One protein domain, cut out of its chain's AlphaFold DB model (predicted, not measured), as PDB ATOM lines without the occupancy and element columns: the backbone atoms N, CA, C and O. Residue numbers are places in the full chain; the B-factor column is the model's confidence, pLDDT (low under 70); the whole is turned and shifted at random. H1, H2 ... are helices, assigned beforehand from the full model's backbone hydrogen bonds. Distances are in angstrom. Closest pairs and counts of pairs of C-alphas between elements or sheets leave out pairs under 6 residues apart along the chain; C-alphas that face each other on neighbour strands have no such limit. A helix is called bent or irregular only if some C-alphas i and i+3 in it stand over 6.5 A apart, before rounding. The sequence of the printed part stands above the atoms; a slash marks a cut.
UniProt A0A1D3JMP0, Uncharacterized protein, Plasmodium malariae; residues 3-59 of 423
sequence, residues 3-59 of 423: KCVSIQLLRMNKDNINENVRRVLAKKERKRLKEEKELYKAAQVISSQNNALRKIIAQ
ATOM      1  N   LYS A   3     155.467 141.545 193.713       47.47
ATOM      2  CA  LYS A   3     155.770 141.503 192.263       47.47
ATOM      3  C   LYS A   3     156.149 140.108 191.738       47.47
ATOM      4  O   LYS A   3     156.089 139.881 190.535       47.47
ATOM      5  N   CYS A   4     156.491 139.167 192.622       43.16
ATOM      6  CA  CYS A   4     156.868 137.805 192.224       43.16
ATOM      7  C   CYS A   4     155.650 136.884 192.015       43.16
ATOM      8  O   CYS A   4     155.706 135.948 191.224       43.16
ATOM      9  N   VAL A   5     154.521 137.197 192.664       49.31
ATOM     10  CA  VAL A   5     153.285 136.401 192.588       49.31
ATOM     11  C   VAL A   5     152.533 136.654 191.272       49.31
ATOM     12  O   VAL A   5     151.976 135.731 190.683       49.31
ATOM     13  N   SER A   6     152.590 137.875 190.730       50.97
ATOM     14  CA  SER A   6     151.890 138.230 189.484       50.97
ATOM     15  C   SER A   6     152.492 137.586 188.226       50.97
ATOM     16  O   SER A   6     151.761 137.289 187.283       50.97
ATOM     17  N   ILE A   7     153.803 137.320 188.204       52.03
ATOM     18  CA  ILE A   7     154.471 136.679 187.056       52.03
ATOM     19  C   ILE A   7     154.201 135.165 187.037       52.03
ATOM     20  O   ILE A   7     154.039 134.582 185.964       52.03
ATOM     21  N   GLN A   8     154.075 134.528 188.208       48.56
ATOM     22  CA  GLN A   8     153.675 133.120 188.298       48.56
ATOM     23  C   GLN A   8     152.216 132.909 187.862       48.56
ATOM     24  O   GLN A   8     151.948 131.990 187.091       48.56
ATOM     25  N   LEU A   9     151.295 133.810 188.222       47.59
ATOM     26  CA  LEU A   9     149.889 133.733 187.794       47.59
ATOM     27  C   LEU A   9     149.678 133.910 186.277       47.59
ATOM     28  O   LEU A   9     148.784 133.286 185.709       47.59
ATOM     29  N   LEU A  10     150.520 134.689 185.588       52.19
ATOM     30  CA  LEU A  10     150.468 134.842 184.122       52.19
ATOM     31  C   LEU A  10     151.060 133.648 183.352       52.19
ATOM     32  O   LEU A  10     150.718 133.440 182.185       52.19
ATOM     33  N   ARG A  11     151.924 132.844 183.987       51.91
ATOM     34  CA  ARG A  11     152.446 131.592 183.408       51.91
ATOM     35  C   ARG A  11     151.472 130.424 183.570       51.91
ATOM     36  O   ARG A  11     151.331 129.642 182.638       51.91
ATOM     37  N   MET A  12     150.762 130.342 184.696       48.25
ATOM     38  CA  MET A  12     149.947 129.172 185.066       48.25
ATOM     39  C   MET A  12     148.638 128.990 184.275       48.25
ATOM     40  O   MET A  12     148.040 127.923 184.344       48.25
ATOM     41  N   ASN A  13     148.205 129.971 183.476       55.03
ATOM     42  CA  ASN A  13     146.984 129.855 182.664       55.03
ATOM     43  C   ASN A  13     147.229 129.459 181.199       55.03
ATOM     44  O   ASN A  13     146.267 129.309 180.450       55.03
ATOM     45  N   LYS A  14     148.484 129.287 180.758       57.09
ATOM     46  CA  LYS A  14     148.772 128.899 179.364       57.09
ATOM     47  C   LYS A  14     148.476 127.422 179.095       57.09
ATOM     48  O   LYS A  14     148.120 127.079 177.968       57.09
ATOM     49  N   ASP A  15     148.514 126.582 180.127       59.31
ATOM     50  CA  ASP A  15     148.494 125.125 179.972       59.31
ATOM     51  C   ASP A  15     147.094 124.517 179.748       59.31
ATOM     52  O   ASP A  15     146.991 123.417 179.215       59.31
ATOM     53  N   ASN A  16     146.014 125.273 179.991       64.00
ATOM     54  CA  ASN A  16     144.621 124.837 179.763       64.00
ATOM     55  C   ASN A  16     143.956 125.447 178.511       64.00
ATOM     56  O   ASN A  16     142.751 125.311 178.303       64.00
ATOM     57  N   ILE A  17     144.721 126.144 177.670       67.94
ATOM     58  CA  ILE A  17     144.207 126.819 176.472       67.94
ATOM     59  C   ILE A  17     144.303 125.889 175.255       67.94
ATOM     60  O   ILE A  17     145.364 125.319 175.010       67.94
ATOM     61  N   ASN A  18     143.217 125.797 174.473       80.06
ATOM     62  CA  ASN A  18     143.145 125.056 173.207       80.06
ATOM     63  C   ASN A  18     144.341 125.400 172.290       80.06
ATOM     64  O   ASN A  18     144.657 126.578 172.091       80.06
ATOM     65  N   GLU A  19     144.974 124.375 171.714       80.25
ATOM     66  CA  GLU A  19     146.132 124.440 170.810       80.25
ATOM     67  C   GLU A  19     145.999 125.550 169.748       80.25
ATOM     68  O   GLU A  19     146.933 126.315 169.493       80.25
ATOM     69  N   ASN A  20     144.800 125.712 169.174       81.69
ATOM     70  CA  ASN A  20     144.525 126.749 168.176       81.69
ATOM     71  C   ASN A  20     144.615 128.172 168.747       81.69
ATOM     72  O   ASN A  20     145.169 129.063 168.101       81.69
ATOM     73  N   VAL A  21     144.129 128.395 169.968       82.75
ATOM     74  CA  VAL A  21     144.194 129.702 170.639       82.75
ATOM     75  C   VAL A  21     145.639 130.024 171.031       82.75
ATOM     76  O   VAL A  21     146.082 131.156 170.824       82.75
ATOM     77  N   ARG A  22     146.429 129.036 171.482       81.88
ATOM     78  CA  ARG A  22     147.876 129.224 171.707       81.88
ATOM     79  C   ARG A  22     148.603 129.630 170.430       81.88
ATOM     80  O   ARG A  22     149.400 130.565 170.453       81.88
ATOM     81  N   ARG A  23     148.301 128.975 169.304       84.44
ATOM     82  CA  ARG A  23     148.914 129.278 168.003       84.44
ATOM     83  C   ARG A  23     148.583 130.695 167.524       84.44
ATOM     84  O   ARG A  23     149.457 131.378 166.995       84.44
ATOM     85  N   VAL A  24     147.348 131.159 167.728       87.25
ATOM     86  CA  VAL A  24     146.931 132.534 167.395       87.25
ATOM     87  C   VAL A  24     147.628 133.561 168.292       87.25
ATOM     88  O   VAL A  24     148.148 134.554 167.784       87.25
ATOM     89  N   LEU A  25     147.709 133.309 169.602       84.62
ATOM     90  CA  LEU A  25     148.413 134.190 170.539       84.62
ATOM     91  C   LEU A  25     149.915 134.262 170.240       84.62
ATOM     92  O   LEU A  25     150.463 135.359 170.198       84.62
ATOM     93  N   ALA A  26     150.556 133.137 169.917       85.44
ATOM     94  CA  ALA A  26     151.960 133.101 169.510       85.44
ATOM     95  C   ALA A  26     152.206 133.865 168.194       85.44
ATOM     96  O   ALA A  26     153.188 134.595 168.072       85.44
ATOM     97  N   LYS A  27     151.295 133.760 167.213       89.19
ATOM     98  CA  LYS A  27     151.355 134.576 165.985       89.19
ATOM     99  C   LYS A  27     151.213 136.070 166.290       89.19
ATOM    100  O   LYS A  27     151.931 136.868 165.691       89.19
ATOM    101  N   LYS A  28     150.321 136.449 167.210       90.88
ATOM    102  CA  LYS A  28     150.119 137.844 167.629       90.88
ATOM    103  C   LYS A  28     151.339 138.398 168.369       90.88
ATOM    104  O   LYS A  28     151.790 139.488 168.039       90.88
ATOM    105  N   GLU A  29     151.913 137.635 169.298       88.12
ATOM    106  CA  GLU A  29     153.160 138.003 169.982       88.12
ATOM    107  C   GLU A  29     154.316 138.145 168.988       88.12
ATOM    108  O   GLU A  29     155.040 139.133 169.047       88.12
ATOM    109  N   ARG A  30     154.451 137.234 168.013       89.69
ATOM    110  CA  ARG A  30     155.498 137.316 166.983       89.69
ATOM    111  C   ARG A  30     155.353 138.544 166.082       89.69
ATOM    112  O   ARG A  30     156.370 139.122 165.719       89.69
ATOM    113  N   LYS A  31     154.126 138.940 165.718       92.44
ATOM    114  CA  LYS A  31     153.881 140.190 164.974       92.44
ATOM    115  C   LYS A  31     154.278 141.409 165.801       92.44
ATOM    116  O   LYS A  31     155.089 142.199 165.339       92.44
ATOM    117  N   ARG A  32     153.832 141.470 167.059       92.88
ATOM    118  CA  ARG A  32     154.191 142.553 167.985       92.88
ATOM    119  C   ARG A  32     155.706 142.695 168.150       92.88
ATOM    120  O   ARG A  32     156.223 143.798 168.148       92.88
ATOM    121  N   LEU A  33     156.424 141.575 168.263       92.38
ATOM    122  CA  LEU A  33     157.883 141.564 168.422       92.38
ATOM    123  C   LEU A  33     158.624 142.019 167.154       92.38
ATOM    124  O   LEU A  33     159.727 142.546 167.253       92.38
ATOM    125  N   LYS A  34     158.049 141.806 165.962       93.75
ATOM    126  CA  LYS A  34     158.600 142.340 164.708       93.75
ATOM    127  C   LYS A  34     158.405 143.852 164.627       93.75
ATOM    128  O   LYS A  34     159.381 144.557 164.415       93.75
ATOM    129  N   GLU A  35     157.192 144.323 164.900       93.31
ATOM    130  CA  GLU A  35     156.863 145.755 164.944       93.31
ATOM    131  C   GLU A  35     157.736 146.493 165.975       93.31
ATOM    132  O   GLU A  35     158.299 147.539 165.682       93.31
ATOM    133  N   GLU A  36     157.941 145.915 167.161       92.56
ATOM    134  CA  GLU A  36     158.800 146.489 168.207       92.56
ATOM    135  C   GLU A  36     160.276 146.576 167.776       92.56
ATOM    136  O   GLU A  36     160.945 147.570 168.055       92.56
ATOM    137  N   LYS A  37     160.782 145.576 167.040       94.69
ATOM    138  CA  LYS A  37     162.142 145.606 166.471       94.69
ATOM    139  C   LYS A  37     162.289 146.649 165.365       94.69
ATOM    140  O   LYS A  37     163.316 147.320 165.306       94.69
ATOM    141  N   GLU A  38     161.287 146.786 164.503       94.88
ATOM    142  CA  GLU A  38     161.274 147.795 163.439       94.88
ATOM    143  C   GLU A  38     161.215 149.211 164.023       94.88
ATOM    144  O   GLU A  38     162.008 150.064 163.630       94.88
ATOM    145  N   LEU A  39     160.375 149.434 165.037       95.81
ATOM    146  CA  LEU A  39     160.319 150.699 165.774       95.81
ATOM    147  C   LEU A  39     161.643 151.017 166.471       95.81
ATOM    148  O   LEU A  39     162.094 152.161 166.436       95.81
ATOM    149  N   TYR A  40     162.295 150.019 167.072       96.44
ATOM    150  CA  TYR A  40     163.608 150.201 167.685       96.44
ATOM    151  C   TYR A  40     164.671 150.599 166.650       96.44
ATOM    152  O   TYR A  40     165.417 151.554 166.872       96.44
ATOM    153  N   LYS A  41     164.701 149.929 165.490       96.81
ATOM    154  CA  LYS A  41     165.614 150.266 164.387       96.81
ATOM    155  C   LYS A  41     165.351 151.682 163.859       96.81
ATOM    156  O   LYS A  41     166.296 152.445 163.681       96.81
ATOM    157  N   ALA A  42     164.087 152.063 163.680       94.94
ATOM    158  CA  ALA A  42     163.707 153.413 163.266       94.94
ATOM    159  C   ALA A  42     164.145 154.475 164.291       94.94
ATOM    160  O   ALA A  42     164.734 155.487 163.922       94.94
ATOM    161  N   ALA A  43     163.939 154.224 165.588       95.75
ATOM    162  CA  ALA A  43     164.378 155.123 166.653       95.75
ATOM    163  C   ALA A  43     165.907 155.284 166.687       95.75
ATOM    164  O   ALA A  43     166.405 156.389 166.909       95.75
ATOM    165  N   GLN A  44     166.656 154.210 166.424       95.94
ATOM    166  CA  GLN A  44     168.115 154.254 166.333       95.94
ATOM    167  C   GLN A  44     168.585 155.117 165.152       95.94
ATOM    168  O   GLN A  44     169.481 155.943 165.325       95.94
ATOM    169  N   VAL A  45     167.950 154.988 163.981       95.50
ATOM    170  CA  VAL A  45     168.242 155.827 162.805       95.50
ATOM    171  C   VAL A  45     167.948 157.299 163.098       95.50
ATOM    172  O   VAL A  45     168.820 158.142 162.896       95.50
ATOM    173  N   ILE A  46     166.779 157.607 163.667       94.62
ATOM    174  CA  ILE A  46     166.398 158.978 164.051       94.62
ATOM    175  C   ILE A  46     167.387 159.554 165.074       94.62
ATOM    176  O   ILE A  46     167.773 160.720 164.996       94.62
ATOM    177  N   SER A  47     167.831 158.751 166.043       94.88
ATOM    178  CA  SER A  47     168.821 159.177 167.033       94.88
ATOM    179  C   SER A  47     170.176 159.491 166.393       94.88
ATOM    180  O   SER A  47     170.773 160.515 166.732       94.88
ATOM    181  N   SER A  48     170.628 158.659 165.451       95.50
ATOM    182  CA  SER A  48     171.860 158.882 164.686       95.50
ATOM    183  C   SER A  48     171.784 160.169 163.860       95.50
ATOM    184  O   SER A  48     172.652 161.035 163.983       95.50
ATOM    185  N   GLN A  49     170.691 160.361 163.114       95.69
ATOM    186  CA  GLN A  49     170.443 161.569 162.322       95.69
ATOM    187  C   GLN A  49     170.421 162.830 163.194       95.69
ATOM    188  O   GLN A  49     171.081 163.817 162.880       95.69
ATOM    189  N   ASN A  50     169.739 162.794 164.342       96.12
ATOM    190  CA  ASN A  50     169.712 163.921 165.277       96.12
ATOM    191  C   ASN A  50     171.094 164.249 165.859       96.12
ATOM    192  O   ASN A  50     171.378 165.412 166.146       96.12
ATOM    193  N   ASN A  51     171.954 163.249 166.059       95.81
ATOM    194  CA  ASN A  51     173.327 163.471 166.508       95.81
ATOM    195  C   ASN A  51     174.165 164.131 165.400       95.81
ATOM    196  O   ASN A  51     174.822 165.139 165.653       95.81
ATOM    197  N   ALA A  52     174.062 163.639 164.162       92.06
ATOM    198  CA  ALA A  52     174.709 164.254 163.002       92.06
ATOM    199  C   ALA A  52     174.280 165.722 162.822       92.06
ATOM    200  O   ALA A  52     175.130 166.605 162.730       92.06
ATOM    201  N   LEU A  53     172.978 166.015 162.903       92.44
ATOM    202  CA  LEU A  53     172.459 167.384 162.828       92.44
ATOM    203  C   LEU A  53     173.013 168.287 163.937       92.44
ATOM    204  O   LEU A  53     173.376 169.431 163.671       92.44
ATOM    205  N   ARG A  54     173.137 167.789 165.176       92.56
ATOM    206  CA  ARG A  54     173.754 168.555 166.275       92.56
ATOM    207  C   ARG A  54     175.216 168.888 165.990       92.56
ATOM    208  O   ARG A  54     175.626 170.010 166.275       92.56
ATOM    209  N   LYS A  55     175.982 167.951 165.420       93.62
ATOM    210  CA  LYS A  55     177.377 168.191 165.018       93.62
ATOM    211  C   LYS A  55     177.468 169.251 163.922       93.62
ATOM    212  O   LYS A  55     178.235 170.195 164.074       93.62
ATOM    213  N   ILE A  56     176.625 169.158 162.893       91.44
ATOM    214  CA  ILE A  56     176.570 170.142 161.799       91.44
ATOM    215  C   ILE A  56     176.225 171.538 162.335       91.44
ATOM    216  O   ILE A  56     176.878 172.519 161.986       91.44
ATOM    217  N   ILE A  57     175.226 171.649 163.216       88.88
ATOM    218  CA  ILE A  57     174.846 172.935 163.822       88.88
ATOM    219  C   ILE A  57     176.002 173.509 164.651       88.88
ATOM    220  O   ILE A  57     176.289 174.699 164.540       88.88
ATOM    221  N   ALA A  58     176.681 172.679 165.448       88.06
ATOM    222  CA  ALA A  58     177.836 173.111 166.231       88.06
ATOM    223  C   ALA A  58     178.971 173.618 165.325       88.06
ATOM    224  O   ALA A  58     179.490 174.704 165.568       88.06
ATOM    225  N   GLN A  59     179.278 172.899 164.241       87.38
ATOM    226  CA  GLN A  59     180.298 173.300 163.271       87.38
ATOM    227  C   GLN A  59     179.958 174.633 162.588       87.38
ATOM    228  O   GLN A  59     180.814 175.512 162.492       87.38
TER     229      GLN A  59
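AT A GLANCE: This is residues 3 to 59 of the 423 residues of an uncharacterized protein of Plasmodium malariae (UniProt A0A1D3JMP0). One long helix, H2, makes the long arm of an unequal, open L, and a small helix, H1, lies in the short arm, set off from the first end of H2 by a link that makes the corner. The two helices have no packing between them, and the space between the arms is empty. The printed part has 57 residues with two named helices, H1 then H2 along the chain, and no named strand; the class is all helix. The whole is extended, with a radius of gyration of the C-alphas of 20.2 A and spans of 62 by 29 by 6 A.

HOW THE PARTS SIT: H2, residues 19 to 59, is the longest helix and is not bent. H1, residues 3 to 11, is apart from it, with no C-alpha of the one within 8 A of the other. A short link of 7 residues joins H1 to H2. Residues 3 to 13, of which 3 to 11 belong to H1, stand free, and so do residues 23 to 59 of H2. In H2 every O i to N i+4 pair is within hydrogen-bond range; in H1 3 of 5 are.

IN THESE COORDINATES: H2 begins at C-alpha 19, at (146.132, 124.440, 170.810), and ends at C-alpha 59, at (180.298, 173.300, 163.271), 60.1 A from first to last C-alpha over 41 residues. H1 has 9 residues and measures 13.7 A from C-alpha 3, at (155.770, 141.503, 192.263), to C-alpha 11.

THE WHOLE: The two C-alphas farthest apart are those of Asn 16 and Gln 59, at 62.4 A. The printed part has no cut, and no link is long. The mean pLDDT of the printed part is 81.0; residues 3 to 17 are under 70, with a mean of 49 for H1 and 91 for H2.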